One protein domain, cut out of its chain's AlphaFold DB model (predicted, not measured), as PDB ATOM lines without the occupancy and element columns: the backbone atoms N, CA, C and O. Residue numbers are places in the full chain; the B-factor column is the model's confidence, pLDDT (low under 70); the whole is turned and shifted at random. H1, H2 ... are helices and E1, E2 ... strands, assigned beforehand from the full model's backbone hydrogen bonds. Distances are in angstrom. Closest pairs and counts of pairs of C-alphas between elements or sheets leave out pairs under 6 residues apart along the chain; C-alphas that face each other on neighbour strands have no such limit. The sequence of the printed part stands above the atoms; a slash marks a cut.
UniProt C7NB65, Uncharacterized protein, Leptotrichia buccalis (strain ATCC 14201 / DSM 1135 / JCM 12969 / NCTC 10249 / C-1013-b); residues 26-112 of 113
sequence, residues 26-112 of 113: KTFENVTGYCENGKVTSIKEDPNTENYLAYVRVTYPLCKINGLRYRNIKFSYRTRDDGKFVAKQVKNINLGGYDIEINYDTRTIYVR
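AT A GLANCE: This is residues 26 to 112 of the 113 residues of an uncharacterized protein of Leptotrichia buccalis (strain ATCC 14201 / DSM 1135 / JCM 12969 / NCTC 10249 / C-1013-b) (UniProt C7NB65). A twisted sheet of seven strands folds back on itself at the sharp bends of its two longest strands, E4 and E5, into a loose, partly closed barrel whose opposite walls are formed by E6 and E7 and by E2 with the last part of E4. The hairpin of E3 and E4, together with E5, reaches out from this body along the longest axis, and the short helix H1 covers E4 there. The printed part has 87 residues, with seven named strands and one named helix, H1, which comes between E5 and E6 along the chain; its class is mostly strand, and the strands form one branched sheet in which the neighbours E5 and E7 are parallel and the other neighbour pairs are antiparallel. It is compact, with a radius of gyration of the C-alphas of 12.7 A, and elongated, spanning 39 by 24 by 23 A.

IN THESE COORDINATES: E1, residues 26 to 31, begins at C-alpha 26, (20.301, -14.334, -50.025). E2 is residues 33 to 36 and E3 is residues 39 to 46, 21.4 A long. E4, residues 53 to 65, is 26.7 A from first to last C-alpha and bends by 100 degrees at Pro 61, whose C-alpha is at (21.242, 1.263, -36.986). E5, residues 68 to 79, is 26.3 A long and bends by 90 degrees at Arg 71. H1 is residues 83 to 89, 10.2 A long. E6, residues 98 to 103, measures 15.8 A, and E7, residues 108 to 112, ends at C-alpha 112, (9.405, -10.387, -51.127).

HOW THE PARTS SIT: E1, an edge strand, is antiparallel to E6, with N 28 and O 100 2.8 A apart. E1 and E2 meet only through their link. E2 and E3 lie on one side of E4, beside residues 63 to 65 and 53 to 59, and E5 lies on the other side. E2 is antiparallel to E4, with N 34 to O 64 at 2.9 A, and residues 34 to 35 also pair with residues 93 to 94, antiparallel. E3, E4 and E5 form a meander, each strand the antiparallel neighbour of the one before; N 41 to O 57 is 2.8 A and N 60 to O 73 is 2.8 A. H1 is on the sheet at a height of 8.0 A, over E4 and along the strands, at 9 degrees to E4 on the local plane; their closest C-alphas, of Ala 54 and Gly 83, are 5.3 A apart. In H1, 2 of 3 O i to N i+4 pairs are within hydrogen-bond range. E7 is parallel to E5, with N 109 to O 74 at 2.8 A, and forms a hairpin with E6, with N 101 to O 110 at 2.8 A.

THE WHOLE: The two C-alphas farthest apart, of Asn 48 and Gly 67, are 40.1 A apart. The printed part has no cut, and no link is long. The mean pLDDT of the printed part is 91.5; residues 47 and 50 are under 70.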
ATOM      1  N   LYS A  26      20.942 -13.159 -50.630       93.19
ATOM      2  CA  LYS A  26      20.301 -14.334 -50.025       93.19
ATOM      3  C   LYS A  26      18.849 -14.059 -49.699       93.19
ATOM      4  O   LYS A  26      18.490 -12.958 -49.290       93.19
ATOM      5  N   THR A  27      18.038 -15.094 -49.822       94.38
ATOM      6  CA  THR A  27      16.612 -15.056 -49.524       94.38
ATOM      7  C   THR A  27      16.315 -15.821 -48.246       94.38
ATOM      8  O   THR A  27      16.924 -16.857 -47.980       94.38
ATOM      9  N   PHE A  28      15.364 -15.319 -47.471       93.06
ATOM     10  CA  PHE A  28      14.891 -15.929 -46.239       93.06
ATOM     11  C   PHE A  28      13.369 -15.921 -46.251       93.06
ATOM     12  O   PHE A  28      12.767 -14.909 -46.601       93.06
ATOM     13  N   GLU A  29      12.767 -17.034 -45.860       94.88
ATOM     14  CA  GLU A  29      11.314 -17.190 -45.811       94.88
ATOM     15  C   GLU A  29      10.832 -17.123 -44.364       94.88
ATOM     16  O   GLU A  29      11.543 -17.568 -43.455       94.88
ATOM     17  N   ASN A  30       9.640 -16.559 -44.168       93.31
ATOM     18  CA  ASN A  30       8.922 -16.483 -42.901       93.31
ATOM     19  C   ASN A  30       9.838 -16.090 -41.729       93.31
ATOM     20  O   ASN A  30       9.989 -16.813 -40.738       93.31
ATOM     21  N   VAL A  31      10.537 -14.961 -41.877       93.62
ATOM     22  CA  VAL A  31      11.535 -14.564 -40.885       93.62
ATOM     23  C   VAL A  31      10.876 -14.128 -39.584       93.62
ATOM     24  O   VAL A  31       9.747 -13.644 -39.543       93.62
ATOM     25  N   THR A  32      11.624 -14.253 -38.495       94.44
ATOM     26  CA  THR A  32      11.306 -13.607 -37.222       94.44
ATOM     27  C   THR A  32      12.279 -12.465 -37.009       94.44
ATOM     28  O   THR A  32      13.481 -12.598 -37.258       94.44
ATOM     29  N   GLY A  33      11.799 -11.312 -36.554       93.31
ATOM     30  CA  GLY A  33      12.709 -10.197 -36.363       93.31
ATOM     31  C   GLY A  33      12.057  -8.839 -36.308       93.31
ATOM     32  O   GLY A  33      10.843  -8.695 -36.388       93.31
ATOM     33  N   TYR A  34      12.905  -7.831 -36.176       94.88
ATOM     34  CA  TYR A  34      12.498  -6.440 -36.146       94.88
ATOM     35  C   TYR A  34      13.661  -5.519 -36.528       94.88
ATOM     36  O   TYR A  34      14.834  -5.884 -36.397       94.88
ATOM     37  N   CYS A  35      13.338  -4.299 -36.944       95.25
ATOM     38  CA  CYS A  35      14.293  -3.202 -37.067       95.25
ATOM     39  C   CYS A  35      13.822  -2.004 -36.246       95.25
ATOM     40  O   CYS A  35      12.632  -1.689 -36.226       95.25
ATOM     41  N   GLU A  36      14.758  -1.324 -35.588       94.06
ATOM     42  CA  GLU A  36      14.461  -0.216 -34.675       94.06
ATOM     43  C   GLU A  36      15.217   1.051 -35.060       94.06
ATOM     44  O   GLU A  36      16.355   0.998 -35.536       94.06
ATOM     45  N   ASN A  37      14.605   2.200 -34.768       95.62
ATOM     46  CA  ASN A  37      15.206   3.527 -34.908       95.62
ATOM     47  C   ASN A  37      15.673   3.845 -36.337       95.62
ATOM     48  O   ASN A  37      16.732   4.439 -36.548       95.62
ATOM     49  N   GLY A  38      14.868   3.450 -37.321       96.12
ATOM     50  CA  GLY A  38      15.105   3.738 -38.727       96.12
ATOM     51  C   GLY A  38      15.116   5.233 -39.020       96.12
ATOM     52  O   GLY A  38      14.269   5.989 -38.540       96.12
ATOM     53  N   LYS A  39      16.067   5.655 -39.854       97.19
ATOM     54  CA  LYS A  39      16.112   6.994 -40.440       97.19
ATOM     55  C   LYS A  39      15.758   6.901 -41.916       97.19
ATOM     56  O   LYS A  39      16.451   6.222 -42.674       97.19
ATOM     57  N   VAL A  40      14.706   7.599 -42.329       96.56
ATOM     58  CA  VAL A  40      14.348   7.732 -43.746       96.56
ATOM     59  C   VAL A  40      15.464   8.498 -44.454       96.56
ATOM     60  O   VAL A  40      15.854   9.582 -44.021       96.56
ATOM     61  N   THR A  41      16.010   7.912 -45.516       95.00
ATOM     62  CA  THR A  41      17.118   8.487 -46.290       95.00
ATOM     63  C   THR A  41      16.697   8.942 -47.678       95.00
ATOM     64  O   THR A  41      17.360   9.796 -48.256       95.00
ATOM     65  N   SER A  42      15.611   8.393 -48.223       94.81
ATOM     66  CA  SER A  42      15.060   8.809 -49.512       94.81
ATOM     67  C   SER A  42      13.605   8.381 -49.621       94.81
ATOM     68  O   SER A  42      13.246   7.285 -49.196       94.81
ATOM     69  N   ILE A  43      12.803   9.210 -50.279       94.44
ATOM     70  CA  ILE A  43      11.478   8.855 -50.786       94.44
ATOM     71  C   ILE A  43      11.528   9.128 -52.287       94.44
ATOM     72  O   ILE A  43      11.977  10.199 -52.695       94.44
ATOM     73  N   LYS A  44      11.168   8.140 -53.102       92.50
ATOM     74  CA  LYS A  44      11.017   8.299 -54.550       92.50
ATOM     75  C   LYS A  44       9.616   7.875 -54.925       92.50
ATOM     76  O   LYS A  44       9.224   6.763 -54.596       92.50
ATOM     77  N   GLU A  45       8.899   8.751 -55.597       88.44
ATOM     78  CA  GLU A  45       7.528   8.515 -56.030       88.44
ATOM     79  C   GLU A  45       7.535   8.439 -57.553       88.44
ATOM     80  O   GLU A  45       8.205   9.242 -58.208       88.44
ATOM     81  N   ASP A  46       6.833   7.456 -58.100       83.06
ATOM     82  CA  ASP A  46       6.522   7.358 -59.516       83.06
ATOM     83  C   ASP A  46       5.023   7.641 -59.691       83.06
ATOM     84  O   ASP A  46       4.184   6.755 -59.490       83.06
ATOM     85  N   PRO A  47       4.657   8.900 -59.989       68.44
ATOM     86  CA  PRO A  47       3.262   9.283 -60.156       68.44
ATOM     87  C   PRO A  47       2.671   8.806 -61.491       68.44
ATOM     88  O   PRO A  47       1.465   8.923 -61.678       68.44
ATOM     89  N   ASN A  48       3.492   8.288 -62.415       72.38
ATOM     90  CA  ASN A  48       3.077   7.963 -63.783       72.38
ATOM     91  C   ASN A  48       2.742   6.479 -63.988       72.38
ATOM     92  O   ASN A  48       2.262   6.099 -65.055       72.38
ATOM     93  N   THR A  49       2.982   5.622 -62.997       70.38
ATOM     94  CA  THR A  49       2.450   4.255 -63.007       70.38
ATOM     95  C   THR A  49       0.938   4.279 -62.783       70.38
ATOM     96  O   THR A  49       0.482   4.900 -61.827       70.38
ATOM     97  N   GLU A  50       0.168   3.536 -63.598       69.75
ATOM     98  CA  GLU A  50      -1.299   3.343 -63.460       69.75
ATOM     99  C   GLU A  50      -1.746   3.004 -62.027       69.75
ATOM    100  O   GLU A  50      -2.881   3.256 -61.640       69.75
ATOM    101  N   ASN A  51      -0.835   2.452 -61.227       74.00
ATOM    102  CA  ASN A  51      -0.988   2.251 -59.800       74.00
ATOM    103  C   ASN A  51       0.171   2.970 -59.110       74.00
ATOM    104  O   ASN A  51       1.288   2.451 -59.162       74.00
ATOM    105  N   TYR A  52      -0.089   4.143 -58.517       79.94
ATOM    106  CA  TYR A  52       0.893   4.954 -57.782       79.94
ATOM    107  C   TYR A  52       1.903   4.070 -57.046       79.94
ATOM    108  O   TYR A  52       1.524   3.135 -56.330       79.94
ATOM    109  N   LEU A  53       3.190   4.360 -57.231       88.75
ATOM    110  CA  LEU A  53       4.251   3.563 -56.644       88.75
ATOM    111  C   LEU A  53       5.273   4.452 -55.954       88.75
ATOM    112  O   LEU A  53       5.883   5.320 -56.571       88.75
ATOM    113  N   ALA A  54       5.509   4.193 -54.672       90.75
ATOM    114  CA  ALA A  54       6.545   4.865 -53.911       90.75
ATOM    115  C   ALA A  54       7.572   3.875 -53.357       90.75
ATOM    116  O   ALA A  54       7.269   2.751 -52.945       90.75
ATOM    117  N   TYR A  55       8.817   4.336 -53.326       91.69
ATOM    118  CA  TYR A  55       9.956   3.658 -52.737       91.69
ATOM    119  C   TYR A  55      10.483   4.486 -51.570       91.69
ATOM    120  O   TYR A  55      11.074   5.553 -51.762       91.69
ATOM    121  N   VAL A  56      10.306   3.974 -50.354       94.31
ATOM    122  CA  VAL A  56      10.823   4.591 -49.128       94.31
ATOM    123  C   VAL A  56      12.065   3.828 -48.692       94.31
ATOM    124  O   VAL A  56      12.004   2.657 -48.317       94.31
ATOM    125  N   ARG A  57      13.221   4.491 -48.747       95.62
ATOM    126  CA  ARG A  57      14.490   3.933 -48.273       95.62
ATOM    127  C   ARG A  57      14.745   4.384 -46.848       95.62
ATOM    128  O   ARG A  57      14.743   5.580 -46.549       95.62
ATOM    129  N   VAL A  58      15.012   3.413 -45.987       96.94
ATOM    130  CA  VAL A  58      15.289   3.617 -44.565       96.94
ATOM    131  C   VAL A  58      16.638   2.999 -44.249       96.94
ATOM    132  O   VAL A  58      16.974   1.941 -44.765       96.94
ATOM    133  N   THR A  59      17.439   3.652 -43.418       97.56
ATOM    134  CA  THR A  59      18.640   3.043 -42.836       97.56
ATOM    135  C   THR A  59      18.388   2.779 -41.366       97.56
ATOM    136  O   THR A  59      18.079   3.707 -40.617       97.56
ATOM    137  N   TYR A  60      18.532   1.523 -40.958       96.94
ATOM    138  CA  TYR A  60      18.413   1.112 -39.569       96.94
ATOM    139  C   TYR A  60      19.798   0.958 -38.941       96.94
ATOM    140  O   TYR A  60      20.665   0.284 -39.515       96.94
ATOM    141  N   PRO A  61      20.022   1.521 -37.742       95.62
ATOM    142  CA  PRO A  61      21.242   1.263 -36.986       95.62
ATOM    143  C   PRO A  61      21.345  -0.211 -36.581       95.62
ATOM    144  O   PRO A  61      22.453  -0.745 -36.506       95.62
ATOM    145  N   LEU A  62      20.205  -0.877 -36.352       93.38
ATOM    146  CA  LEU A  62      20.135  -2.290 -36.009       93.38
ATOM    147  C   LEU A  62      18.827  -2.932 -36.494       93.38
ATOM    148  O   LEU A  62      17.738  -2.470 -36.157       93.38
ATOM    149  N   CYS A  63      18.959  -4.060 -37.185       94.88
ATOM    150  CA  CYS A  63      17.910  -5.060 -37.347       94.88
ATOM    151  C   CYS A  63      18.329  -6.363 -36.656       94.88
ATOM    152  O   CYS A  63      19.514  -6.718 -36.645       94.88
ATOM    153  N   LYS A  64      17.362  -7.087 -36.096       94.75
ATOM    154  CA  LYS A  64      17.510  -8.474 -35.656       94.75
ATOM    155  C   LYS A  64      16.651  -9.350 -36.550       94.75
ATOM    156  O   LYS A  64      15.452  -9.123 -36.609       94.75
ATOM    157  N   ILE A  65      17.251 -10.320 -37.228       94.06
ATOM    158  CA  ILE A  65      16.549 -11.217 -38.153       94.06
ATOM    159  C   ILE A  65      17.024 -12.635 -37.859       94.06
ATOM    160  O   ILE A  65      18.226 -12.893 -37.904       94.06
ATOM    161  N   ASN A  66      16.100 -13.531 -37.513       92.06
ATOM    162  CA  ASN A  66      16.368 -14.917 -37.126       92.06
ATOM    163  C   ASN A  66      17.496 -15.029 -36.079       92.06
ATOM    164  O   ASN A  66      18.418 -15.830 -36.202       92.06
ATOM    165  N   GLY A  67      17.464 -14.153 -35.069       89.12
ATOM    166  CA  GLY A  67      18.474 -14.077 -34.003       89.12
ATOM    167  C   GLY A  67      19.784 -13.368 -34.380       89.12
ATOM    168  O   GLY A  67      20.545 -12.997 -33.484       89.12
ATOM    169  N   LEU A  68      20.031 -13.098 -35.666       90.69
ATOM    170  CA  LEU A  68      21.235 -12.415 -36.142       90.69
ATOM    171  C   LEU A  68      21.090 -10.895 -36.111       90.69
ATOM    172  O   LEU A  68      20.054 -10.341 -36.476       90.69
ATOM    173  N   ARG A  69      22.163 -10.199 -35.721       91.88
ATOM    174  CA  ARG A  69      22.219  -8.727 -35.701       91.88
ATOM    175  C   ARG A  69      22.834  -8.160 -36.978       91.88
ATOM    176  O   ARG A  69      23.993  -8.439 -37.285       91.88
ATOM    177  N   TYR A  70      22.103  -7.264 -37.633       92.62
ATOM    178  CA  TYR A  70      22.522  -6.509 -38.812       92.62
ATOM    179  C   TYR A  70      22.616  -5.028 -38.450       92.62
ATOM    180  O   TYR A  70      21.612  -4.397 -38.139       92.62
ATOM    181  N   ARG A  71      23.827  -4.465 -38.452       92.12
ATOM    182  CA  ARG A  71      24.049  -3.039 -38.152       92.12
ATOM    183  C   ARG A  71      24.039  -2.203 -39.423       92.12
ATOM    184  O   ARG A  71      24.504  -2.703 -40.440       92.12
ATOM    185  N   ASN A  72      23.625  -0.940 -39.365       93.19
ATOM    186  CA  ASN A  72      23.713  -0.002 -40.500       93.19
ATOM    187  C   ASN A  72      23.240  -0.643 -41.817       93.19
ATOM    188  O   ASN A  72      23.998  -0.748 -42.787       93.19
ATOM    189  N   ILE A  73      22.025  -1.184 -41.793       94.38
ATOM    190  CA  ILE A  73      21.431  -1.910 -42.914       94.38
ATOM    191  C   ILE A  73      20.288  -1.083 -43.491       94.38
ATOM    192  O   ILE A  73      19.535  -0.432 -42.763       94.38
ATOM    193  N   LYS A  74      20.200  -1.058 -44.813       96.31
ATOM    194  CA  LYS A  74      19.149  -0.358 -45.536       96.31
ATOM    195  C   LYS A  74      17.940  -1.266 -45.657       96.31
ATOM    196  O   LYS A  74      18.072  -2.482 -45.744       96.31
ATOM    197  N   PHE A  75      16.775  -0.660 -45.731       95.38
ATOM    198  CA  PHE A  75      15.530  -1.322 -46.056       95.38
ATOM    199  C   PHE A  75      14.856  -0.539 -47.170       95.38
ATOM    200  O   PHE A  75      14.787   0.694 -47.110       95.38
ATOM    201  N   SER A  76      14.399  -1.244 -48.197       93.19
ATOM    202  CA  SER A  76      13.682  -0.647 -49.316       93.19
ATOM    203  C   SER A  76      12.215  -1.050 -49.253       93.19
ATOM    204  O   SER A  76      11.854  -2.150 -49.666       93.19
ATOM    205  N   TYR A  77      11.367  -0.150 -48.758       89.88
ATOM    206  CA  TYR A  77       9.919  -0.334 -48.787       89.88
ATOM    207  C   TYR A  77       9.383   0.039 -50.156       89.88
ATOM    208  O   TYR A  77       9.599   1.159 -50.620       89.88
ATOM    209  N   ARG A  78       8.659  -0.890 -50.768       89.56
ATOM    210  CA  ARG A  78       7.822  -0.638 -51.935       89.56
ATOM    211  C   ARG A  78       6.384  -0.523 -51.446       89.56
ATOM    212  O   ARG A  78       5.906  -1.435 -50.781       89.56
ATOM    213  N   THR A  79       5.713   0.578 -51.750       88.06
ATOM    214  CA  THR A  79       4.335   0.822 -51.308       88.06
ATOM    215  C   THR A  79       3.499   1.448 -52.421       88.06
ATOM    216  O   THR A  79       4.040   2.107 -53.312       88.06
ATOM    217  N   ARG A  80       2.186   1.214 -52.365       89.31
ATOM    218  CA  ARG A  80       1.176   1.906 -53.180       89.31
ATOM    219  C   ARG A  80       0.489   3.051 -52.426       89.31
ATOM    220  O   ARG A  80      -0.329   3.752 -53.008       89.31
ATOM    221  N   ASP A  81       0.827   3.239 -51.155       89.38
ATOM    222  CA  ASP A  81       0.388   4.372 -50.343       89.38
ATOM    223  C   ASP A  81       1.362   5.541 -50.469       89.38
ATOM    224  O   ASP A  81       2.538   5.339 -50.776       89.38
ATOM    225  N   ASP A  82       0.902   6.747 -50.132       89.62
ATOM    226  CA  ASP A  82       1.728   7.957 -50.092       89.62
ATOM    227  C   ASP A  82       3.070   7.719 -49.369       89.62
ATOM    228  O   ASP A  82       3.133   7.332 -48.193       89.62
ATOM    229  N   GLY A  83       4.175   7.962 -50.080       90.75
ATOM    230  CA  GLY A  83       5.517   7.670 -49.580       90.75
ATOM    231  C   GLY A  83       5.859   8.434 -48.297       90.75
ATOM    232  O   GLY A  83       6.557   7.905 -47.427       90.75
ATOM    233  N   LYS A  84       5.342   9.660 -48.129       92.00
ATOM    234  CA  LYS A  84       5.565  10.482 -46.925       92.00
ATOM    235  C   LYS A  84       4.767   9.971 -45.731       92.00
ATOM    236  O   LYS A  84       5.254  10.055 -44.601       92.00
ATOM    237  N   PHE A  85       3.569   9.448 -45.956       92.62
ATOM    238  CA  PHE A  85       2.778   8.777 -44.936       92.62
ATOM    239  C   PHE A  85       3.498   7.525 -44.431       92.62
ATOM    240  O   PHE A  85       3.756   7.414 -43.230       92.62
ATOM    241  N   VAL A  86       3.939   6.649 -45.339       92.12
ATOM    242  CA  VAL A  86       4.688   5.433 -44.982       92.12
ATOM    243  C   VAL A  86       5.998   5.771 -44.269       92.12
ATOM    244  O   VAL A  86       6.320   5.165 -43.246       92.12
ATOM    245  N   ALA A  87       6.720   6.798 -44.722       92.44
ATOM    246  CA  ALA A  87       7.951   7.273 -44.087       92.44
ATOM    247  C   ALA A  87       7.793   7.604 -42.588       92.44
ATOM    248  O   ALA A  87       8.745   7.435 -41.824       92.44
ATOM    249  N   LYS A  88       6.604   8.035 -42.141       92.06
ATOM    250  CA  LYS A  88       6.324   8.304 -40.717       92.06
ATOM    251  C   LYS A  88       6.128   7.029 -39.891       92.06
ATOM    252  O   LYS A  88       6.331   7.062 -38.680       92.06
ATOM    253  N   GLN A  89       5.749   5.922 -40.524       91.25
ATOM    254  CA  GLN A  89       5.399   4.665 -39.856       91.25
ATOM    255  C   GLN A  89       6.579   3.699 -39.749       91.25
ATOM    256  O   GLN A  89       6.713   2.977 -38.767       91.25
ATOM    257  N   VAL A  90       7.492   3.730 -40.719       92.62
ATOM    258  CA  VAL A  90       8.604   2.769 -40.837       92.62
ATOM    259  C   VAL A  90       9.773   3.032 -39.877       92.62
ATOM    260  O   VAL A  90      10.866   2.504 -40.062       92.62
ATOM    261  N   LYS A  91       9.598   3.834 -38.822       92.56
ATOM    262  CA  LYS A  91      10.672   4.074 -37.841       92.56
ATOM    263  C   LYS A  91      11.047   2.797 -37.081       92.56
ATOM    264  O   LYS A  91      12.227   2.575 -36.820       92.56
ATOM    265  N   ASN A  92      10.061   1.967 -36.753       93.00
ATOM    266  CA  ASN A  92      10.248   0.648 -36.155       93.00
ATOM    267  C   ASN A  92       9.363  -0.339 -36.904       93.00
ATOM    268  O   ASN A  92       8.194  -0.043 -37.138       93.00
ATOM    269  N   ILE A  93       9.904  -1.497 -37.259       92.94
ATOM    270  CA  ILE A  93       9.172  -2.505 -38.025       92.94
ATOM    271  C   ILE A  93       9.334  -3.891 -37.426       92.94
ATOM    272  O   ILE A  93      10.413  -4.262 -36.966       92.94
ATOM    273  N   ASN A  94       8.249  -4.654 -37.471       93.38
ATOM    274  CA  ASN A  94       8.243  -6.079 -37.189       93.38
ATOM    275  C   ASN A  94       8.364  -6.830 -38.522       93.38
ATOM    276  O   ASN A  94       7.634  -6.529 -39.463       93.38
ATOM    277  N   LEU A  95       9.302  -7.770 -38.591       91.69
ATOM    278  CA  LEU A  95       9.553  -8.617 -39.759       91.69
ATOM    279  C   LEU A  95       8.984 -10.030 -39.594       91.69
ATOM    280  O   LEU A  95       9.171 -10.855 -40.478       91.69
ATOM    281  N   GLY A  96       8.291 -10.310 -38.489       92.50
ATOM    282  CA  GLY A  96       7.612 -11.579 -38.252       92.50
ATOM    283  C   GLY A  96       6.674 -11.947 -39.398       92.50
ATOM    284  O   GLY A  96       5.748 -11.194 -39.690       92.50
ATOM    285  N   GLY A  97       6.909 -13.099 -40.025       89.44
ATOM    286  CA  GLY A  97       6.063 -13.610 -41.104       89.44
ATOM    287  C   GLY A  97       6.427 -13.115 -42.501       89.44
ATOM    288  O   GLY A  97       5.780 -13.523 -43.458       89.44
ATOM    289  N   TYR A  98       7.436 -12.252 -42.640       92.19
ATOM    290  CA  TYR A  98       7.836 -11.737 -43.946       92.19
ATOM    291  C   TYR A  98       8.833 -12.663 -44.641       92.19
ATOM    292  O   TYR A  98       9.795 -13.134 -44.031       92.19
ATOM    293  N   ASP A  99       8.664 -12.815 -45.949       95.00
ATOM    294  CA  ASP A  99       9.722 -13.296 -46.826       95.00
ATOM    295  C   ASP A  99      10.596 -12.107 -47.214       95.00
ATOM    296  O   ASP A  99      10.106 -11.041 -47.598       95.00
ATOM    297  N   ILE A 100      11.911 -12.259 -47.088       94.81
ATOM    298  CA  ILE A 100      12.854 -11.180 -47.359       94.81
ATOM    299  C   ILE A 100      13.999 -11.634 -48.251       94.81
ATOM    300  O   ILE A 100      14.366 -12.805 -48.341       94.81
ATOM    301  N   GLU A 101      14.616 -10.649 -48.873       95.25
ATOM    302  CA  GLU A 101      15.901 -10.752 -49.529       95.25
ATOM    303  C   GLU A 101      16.881  -9.808 -48.841       95.25
ATOM    304  O   GLU A 101      16.553  -8.652 -48.575       95.25
ATOM    305  N   ILE A 102      18.093 -10.281 -48.572       94.50
ATOM    306  CA  ILE A 102      19.200  -9.456 -48.103       94.50
ATOM    307  C   ILE A 102      20.285  -9.476 -49.170       94.50
ATOM    308  O   ILE A 102      20.909 -10.505 -49.427       94.50
ATOM    309  N   ASN A 103      20.539  -8.315 -49.763       94.75
ATOM    310  CA  ASN A 103      21.727  -8.086 -50.571       94.75
ATOM    311  C   ASN A 103      22.857  -7.607 -49.650       94.75
ATOM    312  O   ASN A 103      22.806  -6.496 -49.110       94.75
ATOM    313  N   TYR A 104      23.863  -8.453 -49.446       91.88
ATOM    314  CA  TYR A 104      24.952  -8.208 -48.504       91.88
ATOM    315  C   TYR A 104      25.976  -7.198 -49.019       91.88
ATOM    316  O   TYR A 104      26.512  -6.430 -48.217       91.88
ATOM    317  N   ASP A 105      26.164  -7.120 -50.336       91.12
ATOM    318  CA  ASP A 105      27.098  -6.180 -50.967       91.12
ATOM    319  C   ASP A 105      26.642  -4.728 -50.759       91.12
ATOM    320  O   ASP A 105      27.410  -3.845 -50.384       91.12
ATOM    321  N   THR A 106      25.344  -4.476 -50.939       92.75
ATOM    322  CA  THR A 106      24.734  -3.148 -50.761       92.75
ATOM    323  C   THR A 106      24.197  -2.910 -49.353       92.75
ATOM    324  O   THR A 106      23.846  -1.764 -49.020       92.75
ATOM    325  N   ARG A 107      24.146  -3.976 -48.539       93.12
ATOM    326  CA  ARG A 107      23.527  -4.050 -47.211       93.12
ATOM    327  C   ARG A 107      22.080  -3.571 -47.247       93.12
ATOM    328  O   ARG A 107      21.732  -2.624 -46.542       93.12
ATOM    329  N   THR A 108      21.260  -4.191 -48.088       95.06
ATOM    330  CA  THR A 108      19.858  -3.797 -48.280       95.06
ATOM    331  C   THR A 108      18.932  -4.984 -48.088       95.06
ATOM    332  O   THR A 108      19.164  -6.040 -48.667       95.06
ATOM    333  N   ILE A 109      17.885  -4.789 -47.289       95.00
ATOM    334  CA  ILE A 109      16.771  -5.717 -47.129       95.00
ATOM    335  C   ILE A 109      15.639  -5.290 -48.067       95.00
ATOM    336  O   ILE A 109      15.279  -4.107 -48.125       95.00
ATOM    337  N   TYR A 110      15.060  -6.266 -48.752       94.06
ATOM    338  CA  TYR A 110      13.843  -6.144 -49.543       94.06
ATOM    339  C   TYR A 110      12.804  -7.121 -49.004       94.06
ATOM    340  O   TYR A 110      13.139  -8.258 -48.679       94.06
ATOM    341  N   VAL A 111      11.547  -6.693 -48.922       90.88
ATOM    342  CA  VAL A 111      10.429  -7.620 -48.717       90.88
ATOM    343  C   VAL A 111      10.110  -8.283 -50.047       90.88
ATOM    344  O   VAL A 111      10.049  -7.610 -51.079       90.88
ATOM    345  N   ARG A 112       9.910  -9.595 -50.011       87.69
ATOM    346  CA  ARG A 112       9.405 -10.387 -51.127       87.69
ATOM    347  C   ARG A 112       7.915 -10.643 -50.885       87.69
ATOM    348  O   ARG A 112       7.505 -10.872 -49.751       87.69
TER     349      ARG A 112